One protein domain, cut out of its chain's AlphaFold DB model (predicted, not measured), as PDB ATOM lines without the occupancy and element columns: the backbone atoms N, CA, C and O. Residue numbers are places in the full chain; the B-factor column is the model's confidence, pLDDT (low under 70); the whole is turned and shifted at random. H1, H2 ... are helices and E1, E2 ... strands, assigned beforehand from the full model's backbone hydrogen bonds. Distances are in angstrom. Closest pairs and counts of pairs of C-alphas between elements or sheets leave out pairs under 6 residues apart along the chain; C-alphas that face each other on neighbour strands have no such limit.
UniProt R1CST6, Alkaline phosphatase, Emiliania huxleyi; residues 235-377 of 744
ATOM      1  N   ALA A 235     280.778  55.558 135.326       90.31
ATOM      2  CA  ALA A 235     280.695  56.682 134.416       90.31
ATOM      3  C   ALA A 235     279.370  56.601 133.667       90.31
ATOM      4  O   ALA A 235     279.049  55.580 133.055       90.31
ATOM      5  N   TYR A 236     278.606  57.686 133.731       90.56
ATOM      6  CA  TYR A 236     277.347  57.823 133.020       90.56
ATOM      7  C   TYR A 236     277.394  59.091 132.191       90.56
ATOM      8  O   TYR A 236     277.649  60.169 132.723       90.56
ATOM      9  N   ALA A 237     277.105  58.960 130.905       89.69
ATOM     10  CA  ALA A 237     276.845  60.099 130.050       89.69
ATOM     11  C   ALA A 237     275.723  59.762 129.078       89.69
ATOM     12  O   ALA A 237     275.617  58.635 128.596       89.69
ATOM     13  N   ALA A 238     274.888  60.748 128.785       87.69
ATOM     14  CA  ALA A 238     273.852  60.642 127.777       87.69
ATOM     15  C   ALA A 238     273.898  61.893 126.906       87.69
ATOM     16  O   ALA A 238     273.994  63.006 127.424       87.69
ATOM     17  N   GLY A 239     273.809  61.710 125.591       86.31
ATOM     18  CA  GLY A 239     273.668  62.834 124.671       86.31
ATOM     19  C   GLY A 239     274.965  63.555 124.290       86.31
ATOM     20  O   GLY A 239     274.887  64.719 123.903       86.31
ATOM     21  N   ILE A 240     276.137  62.915 124.380       89.31
ATOM     22  CA  ILE A 240     277.400  63.529 123.936       89.31
ATOM     23  C   ILE A 240     277.409  63.582 122.404       89.31
ATOM     24  O   ILE A 240     277.565  62.552 121.754       89.31
ATOM     25  N   SER A 241     277.242  64.770 121.823       90.06
ATOM     26  CA  SER A 241     277.382  64.973 120.376       90.06
ATOM     27  C   SER A 241     278.857  65.027 119.975       90.06
ATOM     28  O   SER A 241     279.610  65.852 120.485       90.06
ATOM     29  N   VAL A 242     279.245  64.193 119.011       88.88
ATOM     30  CA  VAL A 242     280.569  64.169 118.379       88.88
ATOM     31  C   VAL A 242     280.375  64.193 116.864       88.88
ATOM     32  O   VAL A 242     279.612  63.398 116.311       88.88
ATOM     33  N   SER A 243     281.048  65.111 116.174       87.81
ATOM     34  CA  SER A 243     281.016  65.190 114.711       87.81
ATOM     35  C   SER A 243     282.275  64.544 114.145       87.81
ATOM     36  O   SER A 243     283.355  65.114 114.242       87.81
ATOM     37  N   THR A 244     282.147  63.340 113.587       83.12
ATOM     38  CA  THR A 244     283.278  62.542 113.074       83.12
ATOM     39  C   THR A 244     283.441  62.628 111.553       83.12
ATOM     40  O   THR A 244     284.309  61.961 110.998       83.12
ATOM     41  N   GLY A 245     282.603  63.410 110.864       81.62
ATOM     42  CA  GLY A 245     282.518  63.434 109.399       81.62
ATOM     43  C   GLY A 245     281.767  62.229 108.814       81.62
ATOM     44  O   GLY A 245     280.938  61.618 109.490       81.62
ATOM     45  N   ALA A 246     282.041  61.893 107.546       71.88
ATOM     46  CA  ALA A 246     281.349  60.824 106.811       71.88
ATOM     47  C   ALA A 246     281.768  59.392 107.217       71.88
ATOM     48  O   ALA A 246     281.232  58.419 106.685       71.88
ATOM     49  N   GLU A 247     282.692  59.252 108.174       77.69
ATOM     50  CA  GLU A 247     283.184  57.958 108.647       77.69
ATOM     51  C   GLU A 247     282.100  57.135 109.360       77.69
ATOM     52  O   GLU A 247     281.266  57.651 110.119       77.69
ATOM     53  N   THR A 248     282.116  55.822 109.113       82.12
ATOM     54  CA  THR A 248     281.147  54.882 109.689       82.12
ATOM     55  C   THR A 248     281.749  54.152 110.897       82.12
ATOM     56  O   THR A 248     282.712  53.404 110.732       82.12
ATOM     57  N   PRO A 249     281.170  54.305 112.105       86.00
ATOM     58  CA  PRO A 249     281.673  53.658 113.320       86.00
ATOM     59  C   PRO A 249     281.256  52.183 113.484       86.00
ATOM     60  O   PRO A 249     281.664  51.532 114.441       86.00
ATOM     61  N   ALA A 250     280.440  51.630 112.582       88.81
ATOM     62  CA  ALA A 250     280.028  50.226 112.640       88.81
ATOM     63  C   ALA A 250     281.228  49.287 112.417       88.81
ATOM     64  O   ALA A 250     282.017  49.501 111.501       88.81
ATOM     65  N   GLY A 251     281.369  48.252 113.253       89.69
ATOM     66  CA  GLY A 251     282.484  47.296 113.194       89.69
ATOM     67  C   GLY A 251     283.797  47.802 113.799       89.69
ATOM     68  O   GLY A 251     284.765  47.050 113.863       89.69
ATOM     69  N   ARG A 252     283.832  49.051 114.274       93.94
ATOM     70  CA  ARG A 252     285.008  49.683 114.882       93.94
ATOM     71  C   ARG A 252     285.039  49.461 116.389       93.94
ATOM     72  O   ARG A 252     284.022  49.117 116.994       93.94
ATOM     73  N   VAL A 253     286.193  49.661 117.013       94.19
ATOM     74  CA  VAL A 253     286.335  49.500 118.464       94.19
ATOM     75  C   VAL A 253     286.117  50.804 119.217       94.19
ATOM     76  O   VAL A 253     286.535  51.879 118.799       94.19
ATOM     77  N   VAL A 254     285.478  50.689 120.374       95.50
ATOM     78  CA  VAL A 254     285.417  51.723 121.403       95.50
ATOM     79  C   VAL A 254     286.499  51.427 122.422       95.50
ATOM     80  O   VAL A 254     286.544  50.313 122.945       95.50
ATOM     81  N   ILE A 255     287.312  52.428 122.740       94.81
ATOM     82  CA  ILE A 255     288.334  52.360 123.778       94.81
ATOM     83  C   ILE A 255     287.941  53.256 124.950       94.81
ATOM     84  O   ILE A 255     287.489  54.388 124.773       94.81
ATOM     85  N   VAL A 256     288.117  52.729 126.159       95.00
ATOM     86  CA  VAL A 256     288.019  53.494 127.407       95.00
ATOM     87  C   VAL A 256     289.427  53.748 127.912       95.00
ATOM     88  O   VAL A 256     290.230  52.813 127.982       95.00
ATOM     89  N   HIS A 257     289.705  54.993 128.282       93.31
ATOM     90  CA  HIS A 257     290.991  55.424 128.812       93.31
ATOM     91  C   HIS A 257     290.936  55.674 130.326       93.31
ATOM     92  O   HIS A 257     289.885  56.018 130.878       93.31
ATOM     93  N   ASP A 258     292.062  55.489 131.012       87.81
ATOM     94  CA  ASP A 258     292.226  55.875 132.419       87.81
ATOM     95  C   ASP A 258     292.629  57.352 132.578       87.81
ATOM     96  O   ASP A 258     292.675  58.115 131.607       87.81
ATOM     97  N   PHE A 259     292.893  57.784 133.812       87.12
ATOM     98  CA  PHE A 259     293.272  59.163 134.114       87.12
ATOM     99  C   PHE A 259     294.646  59.558 133.548       87.12
ATOM    100  O   PHE A 259     294.883  60.736 133.267       87.12
ATOM    101  N   GLU A 260     295.550  58.600 133.337       81.88
ATOM    102  CA  GLU A 260     296.842  58.824 132.670       81.88
ATOM    103  C   GLU A 260     296.711  58.831 131.135       81.88
ATOM    104  O   GLU A 260     297.646  59.218 130.436       81.88
ATOM    105  N   GLY A 261     295.542  58.459 130.601       84.88
ATOM    106  CA  GLY A 261     295.275  58.369 129.164       84.88
ATOM    107  C   GLY A 261     295.606  57.001 128.563       84.88
ATOM    108  O   GLY A 261     295.523  56.831 127.341       84.88
ATOM    109  N   ALA A 262     295.946  56.002 129.384       86.19
ATOM    110  CA  ALA A 262     296.210  54.646 128.923       86.19
ATOM    111  C   ALA A 262     294.910  53.950 128.505       86.19
ATOM    112  O   ALA A 262     293.856  54.150 129.103       86.19
ATOM    113  N   ARG A 263     294.980  53.098 127.479       89.25
ATOM    114  CA  ARG A 263     293.839  52.317 126.977       89.25
ATOM    115  C   ARG A 263     293.565  51.148 127.926       89.25
ATOM    116  O   ARG A 263     294.375  50.227 128.001       89.25
ATOM    117  N   VAL A 264     292.431  51.154 128.626       86.44
ATOM    118  CA  VAL A 264     292.145  50.164 129.686       86.44
ATOM    119  C   VAL A 264     291.087  49.133 129.320       86.44
ATOM    120  O   VAL A 264     291.114  48.012 129.837       86.44
ATOM    121  N   ALA A 265     290.174  49.464 128.409       92.00
ATOM    122  CA  ALA A 265     289.153  48.532 127.949       92.00
ATOM    123  C   ALA A 265     288.756  48.769 126.497       92.00
ATOM    124  O   ALA A 265     288.899  49.874 125.981       92.00
ATOM    125  N   CYS A 266     288.237  47.717 125.868       93.25
ATOM    126  CA  CYS A 266     287.827  47.707 124.475       93.25
ATOM    127  C   CYS A 266     286.536  46.917 124.266       93.25
ATOM    128  O   CYS A 266     286.355  45.856 124.864       93.25
ATOM    129  N   ALA A 267     285.665  47.409 123.388       94.69
ATOM    130  CA  ALA A 267     284.502  46.685 122.880       94.69
ATOM    131  C   ALA A 267     284.277  47.012 121.398       94.69
ATOM    132  O   ALA A 267     284.565  48.120 120.958       94.69
ATOM    133  N   VAL A 268     283.742  46.066 120.625       94.06
ATOM    134  CA  VAL A 268     283.422  46.276 119.202       94.06
ATOM    135  C   VAL A 268     282.010  46.851 119.069       94.06
ATOM    136  O   VAL A 268     281.074  46.320 119.667       94.06
ATOM    137  N   LEU A 269     281.838  47.895 118.257       92.88
ATOM    138  CA  LEU A 269     280.539  48.470 117.908       92.88
ATOM    139  C   LEU A 269     279.807  47.598 116.893       92.88
ATOM    140  O   LEU A 269     280.284  47.360 115.783       92.88
ATOM    141  N   ARG A 270     278.607  47.163 117.262       90.00
ATOM    142  CA  ARG A 270     277.715  46.333 116.446       90.00
ATOM    143  C   ARG A 270     276.356  47.005 116.312       90.00
ATOM    144  O   ARG A 270     276.046  47.928 117.056       90.00
ATOM    145  N   GLU A 271     275.533  46.556 115.375       84.19
ATOM    146  CA  GLU A 271     274.144  47.019 115.287       84.19
ATOM    147  C   GLU A 271     273.368  46.641 116.559       84.19
ATOM    148  O   GLU A 271     273.498  45.527 117.075       84.19
ATOM    149  N   ALA A 272     272.584  47.580 117.095       69.75
ATOM    150  CA  ALA A 272     271.774  47.337 118.285       69.75
ATOM    151  C   ALA A 272     270.648  46.321 117.995       69.75
ATOM    152  O   ALA A 272     270.032  46.359 116.934       69.75
ATOM    153  N   SER A 273     270.350  45.433 118.953       61.44
ATOM    154  CA  SER A 273     269.253  44.455 118.866       61.44
ATOM    155  C   SER A 273     268.233  44.664 120.003       61.44
ATOM    156  O   SER A 273     268.661  44.728 121.160       61.44
ATOM    157  N   PRO A 274     266.910  44.753 119.725       57.56
ATOM    158  CA  PRO A 274     266.283  44.685 118.401       57.56
ATOM    159  C   PRO A 274     266.673  45.884 117.516       57.56
ATOM    160  O   PRO A 274     266.982  46.949 118.053       57.56
ATOM    161  N   PRO A 275     266.684  45.722 116.179       56.78
ATOM    162  CA  PRO A 275     267.198  46.730 115.258       56.78
ATOM    163  C   PRO A 275     266.425  48.045 115.383       56.78
ATOM    164  O   PRO A 275     265.271  48.156 114.972       56.78
ATOM    165  N   SER A 276     267.088  49.053 115.950       56.44
ATOM    166  CA  SER A 276     266.710  50.457 115.808       56.44
ATOM    167  C   SER A 276     267.464  51.008 114.590       56.44
ATOM    168  O   SER A 276     268.687  50.859 114.564       56.44
ATOM    169  N   PRO A 277     266.811  51.633 113.588       53.94
ATOM    170  CA  PRO A 277     267.417  51.954 112.282       53.94
ATOM    171  C   PRO A 277     268.628  52.913 112.256       53.94
ATOM    172  O   PRO A 277     268.994  53.386 111.186       53.94
ATOM    173  N   ALA A 278     269.245  53.248 113.390       60.09
ATOM    174  CA  ALA A 278     270.373  54.179 113.458       60.09
ATOM    175  C   ALA A 278     271.269  54.021 114.707       60.09
ATOM    176  O   ALA A 278     272.069  54.920 114.977       60.09
ATOM    177  N   ALA A 279     271.125  52.938 115.487       77.69
ATOM    178  CA  ALA A 279     271.841  52.763 116.755       77.69
ATOM    179  C   ALA A 279     272.913  51.665 116.670       77.69
ATOM    180  O   ALA A 279     272.612  50.502 116.389       77.69
ATOM    181  N   LEU A 280     274.163  52.029 116.956       89.75
ATOM    182  CA  LEU A 280     275.245  51.083 117.223       89.75
ATOM    183  C   LEU A 280     275.408  50.906 118.725       89.75
ATOM    184  O   LEU A 280     275.273  51.859 119.487       89.75
ATOM    185  N   ARG A 281     275.758  49.698 119.148       91.19
ATOM    186  CA  ARG A 281     275.984  49.335 120.538       91.19
ATOM    187  C   ARG A 281     277.334  48.651 120.688       91.19
ATOM    188  O   ARG A 281     277.685  47.776 119.902       91.19
ATOM    189  N   ALA A 282     278.067  49.042 121.719       92.25
ATOM    190  CA  ALA A 282     279.232  48.335 122.216       92.25
ATOM    191  C   ALA A 282     278.921  47.842 123.634       92.25
ATOM    192  O   ALA A 282     278.664  48.630 124.545       92.25
ATOM    193  N   ASP A 283     278.924  46.530 123.810       87.94
ATOM    194  CA  ASP A 283     278.871  45.849 125.099       87.94
ATOM    195  C   ASP A 283     279.945  44.753 125.143       87.94
ATOM    196  O   ASP A 283     280.731  44.601 124.205       87.94
ATOM    197  N   GLY A 284     280.061  44.049 126.272       86.62
ATOM    198  CA  GLY A 284     281.079  43.008 126.426       86.62
ATOM    199  C   GLY A 284     282.509  43.555 126.431       86.62
ATOM    200  O   GLY A 284     283.397  42.948 125.839       86.62
ATOM    201  N   PHE A 285     282.724  44.702 127.085       91.62
ATOM    202  CA  PHE A 285     284.053  45.290 127.253       91.62
ATOM    203  C   PHE A 285     285.045  44.267 127.814       91.62
ATOM    204  O   PHE A 285     284.835  43.680 128.877       91.62
ATOM    205  N   VAL A 286     286.141  44.083 127.090       86.88
ATOM    206  CA  VAL A 286     287.296  43.293 127.507       86.88
ATOM    207  C   VAL A 286     288.440  44.226 127.873       86.88
ATOM    208  O   VAL A 286     288.480  45.386 127.462       86.88
ATOM    209  N   ARG A 287     289.405  43.721 128.640       84.19
ATOM    210  CA  ARG A 287     290.659  44.445 128.861       84.19
ATOM    211  C   ARG A 287     291.371  44.615 127.516       84.19
ATOM    212  O   ARG A 287     291.522  43.642 126.781       84.19
ATOM    213  N   TYR A 288     291.826  45.825 127.215       79.19
ATOM    214  CA  TYR A 288     292.604  46.074 126.005       79.19
ATOM    215  C   TYR A 288     294.038  45.543 126.190       79.19
ATOM    216  O   TYR A 288     294.696  45.894 127.170       79.19
ATOM    217  N   PHE A 289     294.496  44.650 125.304       62.38
ATOM    218  CA  PHE A 289     295.803  43.988 125.414       62.38
ATOM    219  C   PHE A 289     296.507  43.944 124.051       62.38
ATOM    220  O   PHE A 289     296.285  43.049 123.241       62.38
ATOM    221  N   THR A 290     297.410  44.891 123.823       50.28
ATOM    222  CA  THR A 290     298.487  44.772 122.834       50.28
ATOM    223  C   THR A 290     299.771  45.235 123.501       50.28
ATOM    224  O   THR A 290     299.758  46.272 124.153       50.28
ATOM    225  N   TYR A 291     300.827  44.421 123.389       46.34
ATOM    226  CA  TYR A 291     302.220  44.667 123.790       46.34
ATOM    227  C   TYR A 291     302.558  46.142 124.148       46.34
ATOM    228  O   TYR A 291     303.052  46.852 123.286       46.34
ATOM    229  N   SER A 292     302.281  46.600 125.383       47.03
ATOM    230  CA  SER A 292     303.286  47.136 126.331       47.03
ATOM    231  C   SER A 292     302.801  48.035 127.484       47.03
ATOM    232  O   SER A 292     303.538  48.083 128.458       47.03
ATOM    233  N   ASP A 293     301.629  48.690 127.510       43.56
ATOM    234  CA  ASP A 293     301.546  49.881 128.406       43.56
ATOM    235  C   ASP A 293     300.603  49.813 129.625       43.56
ATOM    236  O   ASP A 293     300.922  50.386 130.668       43.56
ATOM    237  N   TYR A 294     299.470  49.099 129.577       51.31
ATOM    238  CA  TYR A 294     298.550  49.050 130.725       51.31
ATOM    239  C   TYR A 294     298.704  47.774 131.565       51.31
ATOM    240  O   TYR A 294     298.172  46.712 131.240       51.31
ATOM    241  N   VAL A 295     299.390  47.896 132.706       53.22
ATOM    242  CA  VAL A 295     299.540  46.833 133.725       53.22
ATOM    243  C   VAL A 295     298.502  46.915 134.853       53.22
ATOM    244  O   VAL A 295     298.569  46.166 135.828       53.22
ATOM    245  N   GLY A 296     297.533  47.829 134.747       58.69
ATOM    246  CA  GLY A 296     296.586  48.112 135.820       58.69
ATOM    247  C   GLY A 296     295.465  47.076 136.001       58.69
ATOM    248  O   GLY A 296     295.235  46.151 135.206       58.69
ATOM    249  N   SER A 297     294.746  47.218 137.114       64.31
ATOM    250  CA  SER A 297     293.745  46.255 137.587       64.31
ATOM    251  C   SER A 297     292.310  46.546 137.132       64.31
ATOM    252  O   SER A 297     291.441  45.715 137.402       64.31
ATOM    253  N   LEU A 298     292.046  47.652 136.418       74.19
ATOM    254  CA  LEU A 298     290.682  48.036 136.040       74.19
ATOM    255  C   LEU A 298     289.986  46.947 135.200       74.19
ATOM    256  O   LEU A 298     290.606  46.182 134.448       74.19
ATOM    257  N   ARG A 299     288.667  46.854 135.381       79.69
ATOM    258  CA  ARG A 299     287.758  45.949 134.666       79.69
ATOM    259  C   ARG A 299     286.519  46.734 134.279       79.69
ATOM    260  O   ARG A 299     285.534  46.752 135.017       79.69
ATOM    261  N   VAL A 300     286.595  47.399 133.132       86.12
ATOM    262  CA  VAL A 300     285.453  48.158 132.630       86.12
ATOM    263  C   VAL A 300     284.399  47.191 132.108       86.12
ATOM    264  O   VAL A 300     284.702  46.264 131.363       86.12
ATOM    265  N   SER A 301     283.155  47.415 132.505       87.88
ATOM    266  CA  SER A 301     281.975  46.702 132.019       87.88
ATOM    267  C   SER A 301     280.822  47.683 131.828       87.88
ATOM    268  O   SER A 301     280.881  48.821 132.297       87.88
ATOM    269  N   GLY A 302     279.763  47.252 131.147       89.00
ATOM    270  CA  GLY A 302     278.601  48.084 130.851       89.00
ATOM    271  C   GLY A 302     278.333  48.159 129.358       89.00
ATOM    272  O   GLY A 302     278.652  47.228 128.618       89.00
ATOM    273  N   SER A 303     277.721  49.256 128.926       92.12
ATOM    274  CA  SER A 303     277.362  49.449 127.523       92.12
ATOM    275  C   SER A 303     277.530  50.891 127.080       92.12
ATOM    276  O   SER A 303     277.285  51.820 127.854       92.12
ATOM    277  N   LEU A 304     277.860  51.048 125.807       93.50
ATOM    278  CA  LEU A 304     277.841  52.300 125.075       93.50
ATOM    279  C   LEU A 304     276.920  52.160 123.863       93.50
ATOM    280  O   LEU A 304     276.868  51.112 123.224       93.50
ATOM    281  N   GLU A 305     276.202  53.227 123.552       91.81
ATOM    282  CA  GLU A 305     275.325  53.354 122.400       91.81
ATOM    283  C   GLU A 305     275.685  54.619 121.615       91.81
ATOM    284  O   GLU A 305     275.957  55.671 122.199       91.81
ATOM    285  N   ILE A 306     275.690  54.509 120.288       90.62
ATOM    286  CA  ILE A 306     275.901  55.613 119.355       90.62
ATOM    287  C   ILE A 306     274.684  55.706 118.452       90.62
ATOM    288  O   ILE A 306     274.384  54.761 117.727       90.62
ATOM    289  N   THR A 307     274.024  56.860 118.441       88.12
ATOM    290  CA  THR A 307     272.918  57.137 117.516       88.12
ATOM    291  C   THR A 307     273.300  58.220 116.515       88.12
ATOM    292  O   THR A 307     274.031  59.156 116.833       88.12
ATOM    293  N   ALA A 308     272.832  58.094 115.276       81.75
ATOM    294  CA  ALA A 308     273.030  59.113 114.249       81.75
ATOM    295  C   ALA A 308     271.942  60.196 114.321       81.75
ATOM    296  O   ALA A 308     270.754  59.876 114.355       81.75
ATOM    297  N   ARG A 309     272.325  61.476 114.270       79.94
ATOM    298  CA  ARG A 309     271.383  62.579 114.026       79.94
ATOM    299  C   ARG A 309     271.242  62.864 112.526       79.94
ATOM    300  O   ARG A 309     272.209  62.694 111.784       79.94
ATOM    301  N   PRO A 310     270.088  63.399 112.079       70.38
ATOM    302  CA  PRO A 310     269.902  63.858 110.698       70.38
ATOM    303  C   PRO A 310     270.918  64.919 110.242       70.38
ATOM    304  O   PRO A 310     271.168  65.051 109.052       70.38
ATOM    305  N   SER A 311     271.513  65.662 111.182       70.00
ATOM    306  CA  SER A 311     272.568  66.653 110.935       70.00
ATOM    307  C   SER A 311     273.955  66.050 110.662       70.00
ATOM    308  O   SER A 311     274.890  66.801 110.409       70.00
ATOM    309  N   GLY A 312     274.112  64.721 110.730       70.06
ATOM    310  CA  GLY A 312     275.394  64.026 110.552       70.06
ATOM    311  C   GLY A 312     276.193  63.818 111.845       70.06
ATOM    312  O   GLY A 312     277.155  63.056 111.846       70.06
ATOM    313  N   GLU A 313     275.778  64.425 112.959       80.44
ATOM    314  CA  GLU A 313     276.388  64.195 114.276       80.44
ATOM    315  C   GLU A 313     276.135  62.771 114.786       80.44
ATOM    316  O   GLU A 313     275.077  62.173 114.555       80.44
ATOM    317  N   ARG A 314     277.086  62.251 115.562       86.62
ATOM    318  CA  ARG A 314     276.950  61.009 116.323       86.62
ATOM    319  C   ARG A 314     276.716  61.348 117.788       86.62
ATOM    320  O   ARG A 314     277.426  62.167 118.356       86.62
ATOM    321  N   VAL A 315     275.720  60.724 118.402       89.25
ATOM    322  CA  VAL A 315     275.359  60.951 119.800       89.25
ATOM    323  C   VAL A 315     275.752  59.730 120.613       89.25
ATOM    324  O   VAL A 315     275.132  58.675 120.484       89.25
ATOM    325  N   LEU A 316     276.772  59.893 121.450       91.44
ATOM    326  CA  LEU A 316     277.260  58.900 122.396       91.44
ATOM    327  C   LEU A 316     276.426  58.926 123.682       91.44
ATOM    328  O   LEU A 316     276.190  59.983 124.273       91.44
ATOM    329  N   SER A 317     276.036  57.748 124.153       92.12
ATOM    330  CA  SER A 317     275.516  57.534 125.504       92.12
ATOM    331  C   SER A 317     276.153  56.283 126.089       92.12
ATOM    332  O   SER A 317     276.254  55.269 125.409       92.12
ATOM    333  N   PHE A 318     276.591  56.320 127.341       93.81
ATOM    334  CA  PHE A 318     277.213  55.169 127.983       93.81
ATOM    335  C   PHE A 318     276.880  55.072 129.466       93.81
ATOM    336  O   PHE A 318     276.674  56.063 130.167       93.81
ATOM    337  N   ALA A 319     276.860  53.830 129.934       92.56
ATOM    338  CA  ALA A 319     276.733  53.451 131.329       92.56
ATOM    339  C   ALA A 319     277.819  52.417 131.621       92.56
ATOM    340  O   ALA A 319     277.646  51.226 131.348       92.56
ATOM    341  N   LEU A 320     278.951  52.889 132.139       92.50
ATOM    342  CA  LEU A 320     280.145  52.092 132.397       92.50
ATOM    343  C   LEU A 320     280.372  51.932 133.905       92.50
ATOM    344  O   LEU A 320     280.034  52.807 134.706       92.50
ATOM    345  N   ARG A 321     280.959  50.804 134.295       88.69
ATOM    346  CA  ARG A 321     281.373  50.470 135.665       88.69
ATOM    347  C   ARG A 321     282.802  49.957 135.654       88.69
ATOM    348  O   ARG A 321     283.205  49.340 134.677       88.69
ATOM    349  N   GLY A 322     283.532  50.164 136.749       81.00
ATOM    350  CA  GLY A 322     284.937  49.759 136.856       81.00
ATOM    351  C   GLY A 322     285.881  50.643 136.037       81.00
ATOM    352  O   GLY A 322     286.932  50.169 135.611       81.00
ATOM    353  N   VAL A 323     285.475  51.895 135.795       87.00
ATOM    354  CA  VAL A 323     286.311  52.948 135.192       87.00
ATOM    355  C   VAL A 323     287.295  53.516 136.224       87.00
ATOM    356  O   VAL A 323     287.196  53.184 137.406       87.00
ATOM    357  N   ASP A 324     288.245  54.353 135.806       86.12
ATOM    358  CA  ASP A 324     289.260  54.887 136.720       86.12
ATOM    359  C   ASP A 324     288.635  55.860 137.746       86.12
ATOM    360  O   ASP A 324     288.056  56.877 137.348       86.12
ATOM    361  N   PRO A 325     288.723  55.595 139.066       80.44
ATOM    362  CA  PRO A 325     288.218  56.512 140.085       80.44
ATOM    363  C   PRO A 325     288.938  57.869 140.112       80.44
ATOM    364  O   PRO A 325     288.336  58.835 140.575       80.44
ATOM    365  N   LEU A 326     290.175  57.978 139.607       82.31
ATOM    366  CA  LEU A 326     290.893  59.260 139.510       82.31
ATOM    367  C   LEU A 326     290.202  60.240 138.549       82.31
ATOM    368  O   LEU A 326     290.322  61.453 138.706       82.31
ATOM    369  N   CYS A 327     289.375  59.732 137.633       88.19
ATOM    370  CA  CYS A 327     288.514  60.534 136.769       88.19
ATOM    371  C   CYS A 327     287.317  61.164 137.503       88.19
ATOM    372  O   CYS A 327     286.411  61.689 136.855       88.19
ATOM    373  N   SER A 328     287.258  61.141 138.841       88.56
ATOM    374  CA  SER A 328     286.188  61.809 139.594       88.56
ATOM    375  C   SER A 328     286.180  63.329 139.421       88.56
ATOM    376  O   SER A 328     285.138  63.955 139.591       88.56
ATOM    377  N   GLY A 329     287.327  63.919 139.066       86.44
ATOM    378  CA  GLY A 329     287.450  65.323 138.665       86.44
ATOM    379  C   GLY A 329     287.294  65.570 137.157       86.44
ATOM    380  O   GLY A 329     287.435  66.709 136.724       86.44
ATOM    381  N   GLY A 330     287.014  64.530 136.363       87.81
ATOM    382  CA  GLY A 330     287.093  64.562 134.900       87.81
ATOM    383  C   GLY A 330     288.518  64.355 134.372       87.81
ATOM    384  O   GLY A 330     289.392  63.873 135.095       87.81
ATOM    385  N   ALA A 331     288.734  64.700 133.099       89.75
ATOM    386  CA  ALA A 331     290.027  64.581 132.426       89.75
ATOM    387  C   ALA A 331     291.119  65.427 133.104       89.75
ATOM    388  O   ALA A 331     290.904  66.593 133.444       89.75
ATOM    389  N   GLY A 332     292.306  64.847 133.273       83.88
ATOM    390  CA  GLY A 332     293.472  65.523 133.829       83.88
ATOM    391  C   GLY A 332     294.068  66.563 132.868       83.88
ATOM    392  O   GLY A 332     294.112  66.339 131.656       83.88
ATOM    393  N   PRO A 333     294.578  67.701 133.377       78.62
ATOM    394  CA  PRO A 333     295.205  68.717 132.539       78.62
ATOM    395  C   PRO A 333     296.485  68.176 131.883       78.62
ATOM    396  O   PRO A 333     297.282  67.499 132.529       78.62
ATOM    397  N   ASN A 334     296.702  68.516 130.607       79.38
ATOM    398  CA  ASN A 334     297.889  68.151 129.815       79.38
ATOM    399  C   ASN A 334     298.134  66.640 129.639       79.38
ATOM    400  O   ASN A 334     299.264  66.225 129.385       79.38
ATOM    401  N   ARG A 335     297.091  65.812 129.753       80.56
ATOM    402  CA  ARG A 335     297.167  64.362 129.545       80.56
ATOM    403  C   ARG A 335     296.272  63.973 128.382       80.56
ATOM    404  O   ARG A 335     295.049  64.058 128.478       80.56
ATOM    405  N   SER A 336     296.889  63.587 127.269       85.56
ATOM    406  CA  SER A 336     296.148  63.172 126.078       85.56
ATOM    407  C   SER A 336     295.229  62.000 126.418       85.56
ATOM    408  O   SER A 336     295.658  61.056 127.075       85.56
ATOM    409  N   ASN A 337     293.975  62.064 125.973       90.00
ATOM    410  CA  ASN A 337     292.957  61.025 126.164       90.00
ATOM    411  C   ASN A 337     292.599  60.703 127.621       90.00
ATOM    412  O   ASN A 337     291.945  59.693 127.875       90.00
ATOM    413  N   SER A 338     292.996  61.544 128.578       92.31
ATOM    414  CA  SER A 338     292.672  61.338 129.989       92.31
ATOM    415  C   SER A 338     291.162  61.206 130.181       92.31
ATOM    416  O   SER A 338     290.391  62.067 129.754       92.31
ATOM    417  N   CYS A 339     290.743  60.105 130.805       93.69
ATOM    418  CA  CYS A 339     289.337  59.774 131.039       93.69
ATOM    419  C   CYS A 339     288.495  59.717 129.752       93.69
ATOM    420  O   CYS A 339     287.303  60.005 129.782       93.69
ATOM    421  N   GLY A 340     289.092  59.382 128.609       94.31
ATOM    422  CA  GLY A 340     288.421  59.331 127.310       94.31
ATOM    423  C   GLY A 340     287.514  58.114 127.100       94.31
ATOM    424  O   GLY A 340     287.799  57.017 127.588       94.31
ATOM    425  N   VAL A 341     286.436  58.294 126.327       95.25
ATOM    426  CA  VAL A 341     285.671  57.194 125.703       95.25
ATOM    427  C   VAL A 341     285.561  57.477 124.212       95.25
ATOM    428  O   VAL A 341     284.779  58.333 123.796       95.25
ATOM    429  N   HIS A 342     286.363  56.783 123.410       95.06
ATOM    430  CA  HIS A 342     286.613  57.151 122.015       95.06
ATOM    431  C   HIS A 342     286.341  55.990 121.070       95.06
ATOM    432  O   HIS A 342     286.527  54.829 121.435       95.06
ATOM    433  N   VAL A 343     285.922  56.293 119.840       94.62
ATOM    434  CA  VAL A 343     285.887  55.300 118.758       94.62
ATOM    435  C   VAL A 343     287.206  55.367 118.005       94.62
ATOM    436  O   VAL A 343     287.639  56.441 117.592       94.62
ATOM    437  N   HIS A 344     287.837  54.216 117.826       94.12
ATOM    438  CA  HIS A 344     289.122  54.072 117.159       94.12
ATOM    439  C   HIS A 344     288.986  53.386 115.796       94.12
ATOM    440  O   HIS A 344     287.975  52.756 115.495       94.12
ATOM    441  N   GLU A 345     290.014  53.521 114.960       93.44
ATOM    442  CA  GLU A 345     290.054  52.994 113.589       93.44
ATOM    443  C   GLU A 345     290.065  51.449 113.535       93.44
ATOM    444  O   GLU A 345     289.612  50.854 112.556       93.44
ATOM    445  N   GLY A 346     290.545  50.780 114.586       90.62
ATOM    446  CA  GLY A 346     290.671  49.326 114.651       90.62
ATOM    447  C   GLY A 346     289.339  48.571 114.689       90.62
ATOM    448  O   GLY A 346     288.304  49.088 115.104       90.62
ATOM    449  N   GLU A 347     289.384  47.307 114.268       92.62
ATOM    450  CA  GLU A 347     288.200  46.447 114.072       92.62
ATOM    451  C   GLU A 347     288.115  45.293 115.088       92.62
ATOM    452  O   GLU A 347     287.147  44.535 115.114       92.62
ATOM    453  N   SER A 348     289.127  45.132 115.947       88.62
ATOM    454  CA  SER A 348     289.144  44.086 116.972       88.62
ATOM    455  C   SER A 348     289.871  44.531 118.236       88.62
ATOM    456  O   SER A 348     290.800  45.331 118.177       88.62
ATOM    457  N   CYS A 349     289.491  43.955 119.379       87.94
ATOM    458  CA  CYS A 349     290.171  44.186 120.657       87.94
ATOM    459  C   CYS A 349     291.439  43.334 120.856       87.94
ATOM    460  O   CYS A 349     292.096  43.470 121.884       87.94
ATOM    461  N   GLY A 350     291.751  42.435 119.913       82.06
ATOM    462  CA  GLY A 350     292.938  41.569 119.952       82.06
ATOM    463  C   GLY A 350     294.101  42.063 119.085       82.06
ATOM    464  O   GLY A 350     295.120  41.385 118.996       82.06
ATOM    465  N   ALA A 351     293.941  43.213 118.430       82.88
ATOM    466  CA  ALA A 351     294.947  43.869 117.602       82.88
ATOM    467  C   ALA A 351     295.020  45.358 117.973       82.88
ATOM    468  O   ALA A 351     294.217  45.839 118.773       82.88
ATOM    469  N   ASP A 352     295.984  46.087 117.405       83.06
ATOM    470  CA  ASP A 352     296.092  47.525 117.654       83.06
ATOM    471  C   ASP A 352     294.832  48.249 117.154       83.06
ATOM    472  O   ASP A 352     294.416  48.105 116.004       83.06
ATOM    473  N   ALA A 353     294.223  49.032 118.040       86.38
ATOM    474  CA  ALA A 353     293.068  49.865 117.768       86.38
ATOM    475  C   ALA A 353     293.406  51.068 116.872       86.38
ATOM    476  O   ALA A 353     292.490  51.689 116.346       86.38
ATOM    477  N   GLY A 354     294.681  51.423 116.679       88.62
ATOM    478  CA  GLY A 354     295.066  52.565 115.846       88.62
ATOM    479  C   GLY A 354     294.640  53.916 116.438       88.62
ATOM    480  O   GLY A 354     294.470  54.051 117.656       88.62
ATOM    481  N   GLY A 355     294.514  54.942 115.593       90.88
ATOM    482  CA  GLY A 355     294.116  56.296 116.004       90.88
ATOM    483  C   GLY A 355     292.617  56.431 116.283       90.88
ATOM    484  O   GLY A 355     291.859  55.473 116.139       90.88
ATOM    485  N   HIS A 356     292.179  57.628 116.682       94.00
ATOM    486  CA  HIS A 356     290.751  57.937 116.752       94.00
ATOM    487  C   HIS A 356     290.122  57.969 115.357       94.00
ATOM    488  O   HIS A 356     290.717  58.491 114.416       94.00
ATOM    489  N   LEU A 357     288.897  57.458 115.240       92.94
ATOM    490  CA  LEU A 357     288.154  57.406 113.986       92.94
ATOM    491  C   LEU A 357     287.470  58.749 113.697       92.94
ATOM    492  O   LEU A 357     286.493  59.104 114.362       92.94
ATOM    493  N   TYR A 358     287.942  59.471 112.683       91.69
ATOM    494  CA  TYR A 358     287.279  60.661 112.143       91.69
ATOM    495  C   TYR A 358     287.787  61.005 110.733       91.69
ATOM    496  O   TYR A 358     288.891  60.624 110.346       91.69
ATOM    497  N   ASP A 359     286.990  61.759 109.973       89.56
ATOM    498  CA  ASP A 359     287.353  62.254 108.642       89.56
ATOM    499  C   ASP A 359     288.408  63.369 108.745       89.56
ATOM    500  O   ASP A 359     288.098  64.547 108.958       89.56
ATOM    501  N   ARG A 360     289.679  62.992 108.583       87.69
ATOM    502  CA  ARG A 360     290.833  63.908 108.637       87.69
ATOM    503  C   ARG A 360     290.893  64.885 107.459       87.69
ATOM    504  O   ARG A 360     291.642  65.857 107.525       87.69
ATOM    505  N   ALA A 361     290.160  64.626 106.374       86.25
ATOM    506  CA  ALA A 361     290.083  65.536 105.235       86.25
ATOM    507  C   ALA A 361     289.034  66.634 105.471       86.25
ATOM    508  O   ALA A 361     289.229  67.771 105.040       86.25
ATOM    509  N   ALA A 362     287.947  66.309 106.178       85.06
ATOM    510  CA  ALA A 362     286.886  67.254 106.518       85.06
ATOM    511  C   ALA A 362     287.146  68.040 107.816       85.06
ATOM    512  O   ALA A 362     286.686  69.178 107.938       85.06
ATOM    513  N   LEU A 363     287.863  67.462 108.786       85.88
ATOM    514  CA  LEU A 363     288.055  68.042 110.118       85.88
ATOM    515  C   LEU A 363     289.525  68.381 110.386       85.88
ATOM    516  O   LEU A 363     290.419  67.556 110.215       85.88
ATOM    517  N   ARG A 364     289.767  69.616 110.845       85.12
ATOM    518  CA  ARG A 364     291.109  70.127 111.177       85.12
ATOM    519  C   ARG A 364     291.617  69.679 112.550       85.12
ATOM    520  O   ARG A 364     292.826  69.631 112.751       85.12
ATOM    521  N   GLU A 365     290.705  69.389 113.471       88.81
ATOM    522  CA  GLU A 365     290.987  69.007 114.857       88.81
ATOM    523  C   GLU A 365     290.337  67.660 115.168       88.81
ATOM    524  O   GLU A 365     289.342  67.285 114.546       88.81
ATOM    525  N   ASP A 366     290.915  66.932 116.122       90.06
ATOM    526  CA  ASP A 366     290.397  65.642 116.566       90.06
ATOM    527  C   ASP A 366     289.111  65.837 117.394       90.06
ATOM    528  O   ASP A 366     289.175  66.389 118.500       90.06
ATOM    529  N   PRO A 367     287.940  65.382 116.905       90.50
ATOM    530  CA  PRO A 367     286.669  65.605 117.585       90.50
ATOM    531  C   PRO A 367     286.541  64.816 118.898       90.50
ATOM    532  O   PRO A 367     285.648  65.101 119.697       90.50
ATOM    533  N   TRP A 368     287.421  63.843 119.149       91.62
ATOM    534  CA  TRP A 368     287.423  63.027 120.362       91.62
ATOM    535  C   TRP A 368     288.218  63.650 121.508       91.62
ATOM    536  O   TRP A 368     288.020  63.263 122.659       91.62
ATOM    537  N   ALA A 369     289.058  64.655 121.236       87.94
ATOM    538  CA  ALA A 369     289.950  65.257 122.229       87.94
ATOM    539  C   ALA A 369     289.214  65.808 123.469       87.94
ATOM    540  O   ALA A 369     289.756  65.782 124.571       87.94
ATOM    541  N   GLY A 370     287.974  66.284 123.300       85.81
ATOM    542  CA  GLY A 370     287.128  66.790 124.391       85.81
ATOM    543  C   GLY A 370     286.167  65.762 125.000       85.81
ATOM    544  O   GLY A 370     285.444  66.089 125.940       85.81
ATOM    545  N   VAL A 371     286.111  64.539 124.469       90.94
ATOM    546  CA  VAL A 371     285.172  63.508 124.924       90.94
ATOM    547  C   VAL A 371     285.791  62.754 126.094       90.94
ATOM    548  O   VAL A 371     286.599  61.850 125.899       90.94
ATOM    549  N   ALA A 372     285.388  63.116 127.307       93.25
ATOM    550  CA  ALA A 372     285.835  62.474 128.535       93.25
ATOM    551  C   ALA A 372     284.666  62.157 129.474       93.25
ATOM    552  O   ALA A 372     283.611  62.792 129.421       93.25
ATOM    553  N   TYR A 373     284.855  61.171 130.348       93.38
ATOM    554  CA  TYR A 373     283.918  60.830 131.408       93.38
ATOM    555  C   TYR A 373     284.340  61.417 132.755       93.38
ATOM    556  O   TYR A 373     285.517  61.631 133.038       93.38
ATOM    557  N   THR A 374     283.349  61.604 133.625       92.50
ATOM    558  CA  THR A 374     283.559  61.825 135.056       92.50
ATOM    559  C   THR A 374     283.130  60.572 135.806       92.50
ATOM    560  O   THR A 374     282.029  60.056 135.592       92.50
ATOM    561  N   ALA A 375     284.005  60.060 136.666       89.44
ATOM    562  CA  ALA A 375     283.723  58.886 137.478       89.44
ATOM    563  C   ALA A 375     282.986  59.266 138.773       89.44
ATOM    564  O   ALA A 375     283.249  60.300 139.384       89.44
ATOM    565  N   THR A 376     282.088  58.409 139.256       85.69
ATOM    566  CA  THR A 376     281.565  58.540 140.620       85.69
ATOM    567  C   THR A 376     282.707  58.365 141.618       85.69
ATOM    568  O   THR A 376     283.420  57.362 141.549       85.69
ATOM    569  N   ALA A 377     282.838  59.287 142.574       65.38
ATOM    570  CA  ALA A 377     283.824  59.169 143.640       65.38
ATOM    571  C   ALA A 377     283.622  57.868 144.437       65.38
ATOM    572  O   ALA A 377     282.527  57.574 144.922       65.38
TER     573      ALA A 377
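This is residues 235 to 377 of the 744 residues of the protein "Alkaline phosphatase" of Emiliania huxleyi (UniProt R1CST6). With little regular structure, this is a small sandwich: the antiparallel sheet E1 E6 E5 E4 faces the antiparallel sheet E3 E2 E7, strands crossed at 56 degrees, amid long loops. The 143 printed residues, mostly strand by class, hold 49 in named elements, in order E1 E2 E3 E4 E5 E6 H1 E7. The whole is compact, radius of gyration of the C-alphas 14.1 A, spans 38 by 35 by 31 A.

E1, residues 235 to 242, neighbours E6, 314 to 321 (N 237 to O 318, 3.0 A). E5, 301 to 308, forms hairpins with E6 (N 305 to O 317, 2.8 A) and E4, 279 to 283 (N 282 to O 304, 2.8 A); E4 E5 E6 is a meander, successive antiparallel neighbours. E2, 253 to 257, neighbours E7, 341 to 344 (N 255 to O 342, 2.8 A), and forms a hairpin with E3, 263 to 268 (N 256 to O 265, 3.0 A). H1, 325 to 329, is on neither sheet; 0 of 1 O i to N i+4 and 1 of 2 O i to N i+3 pairs are within hydrogen-bond range.

E5 measures 23.4 A, E6 22.5 A. E1 begins at C-alpha 235 (280.695, 56.682, 134.416); E7 ends at C-alpha 344 (289.122, 54.072, 117.159).

The printed part has no cut; links E4 to E5 and H1 to E7 are long. Residues 272 to 278, 289 to 297 and 377 have pLDDT under 70.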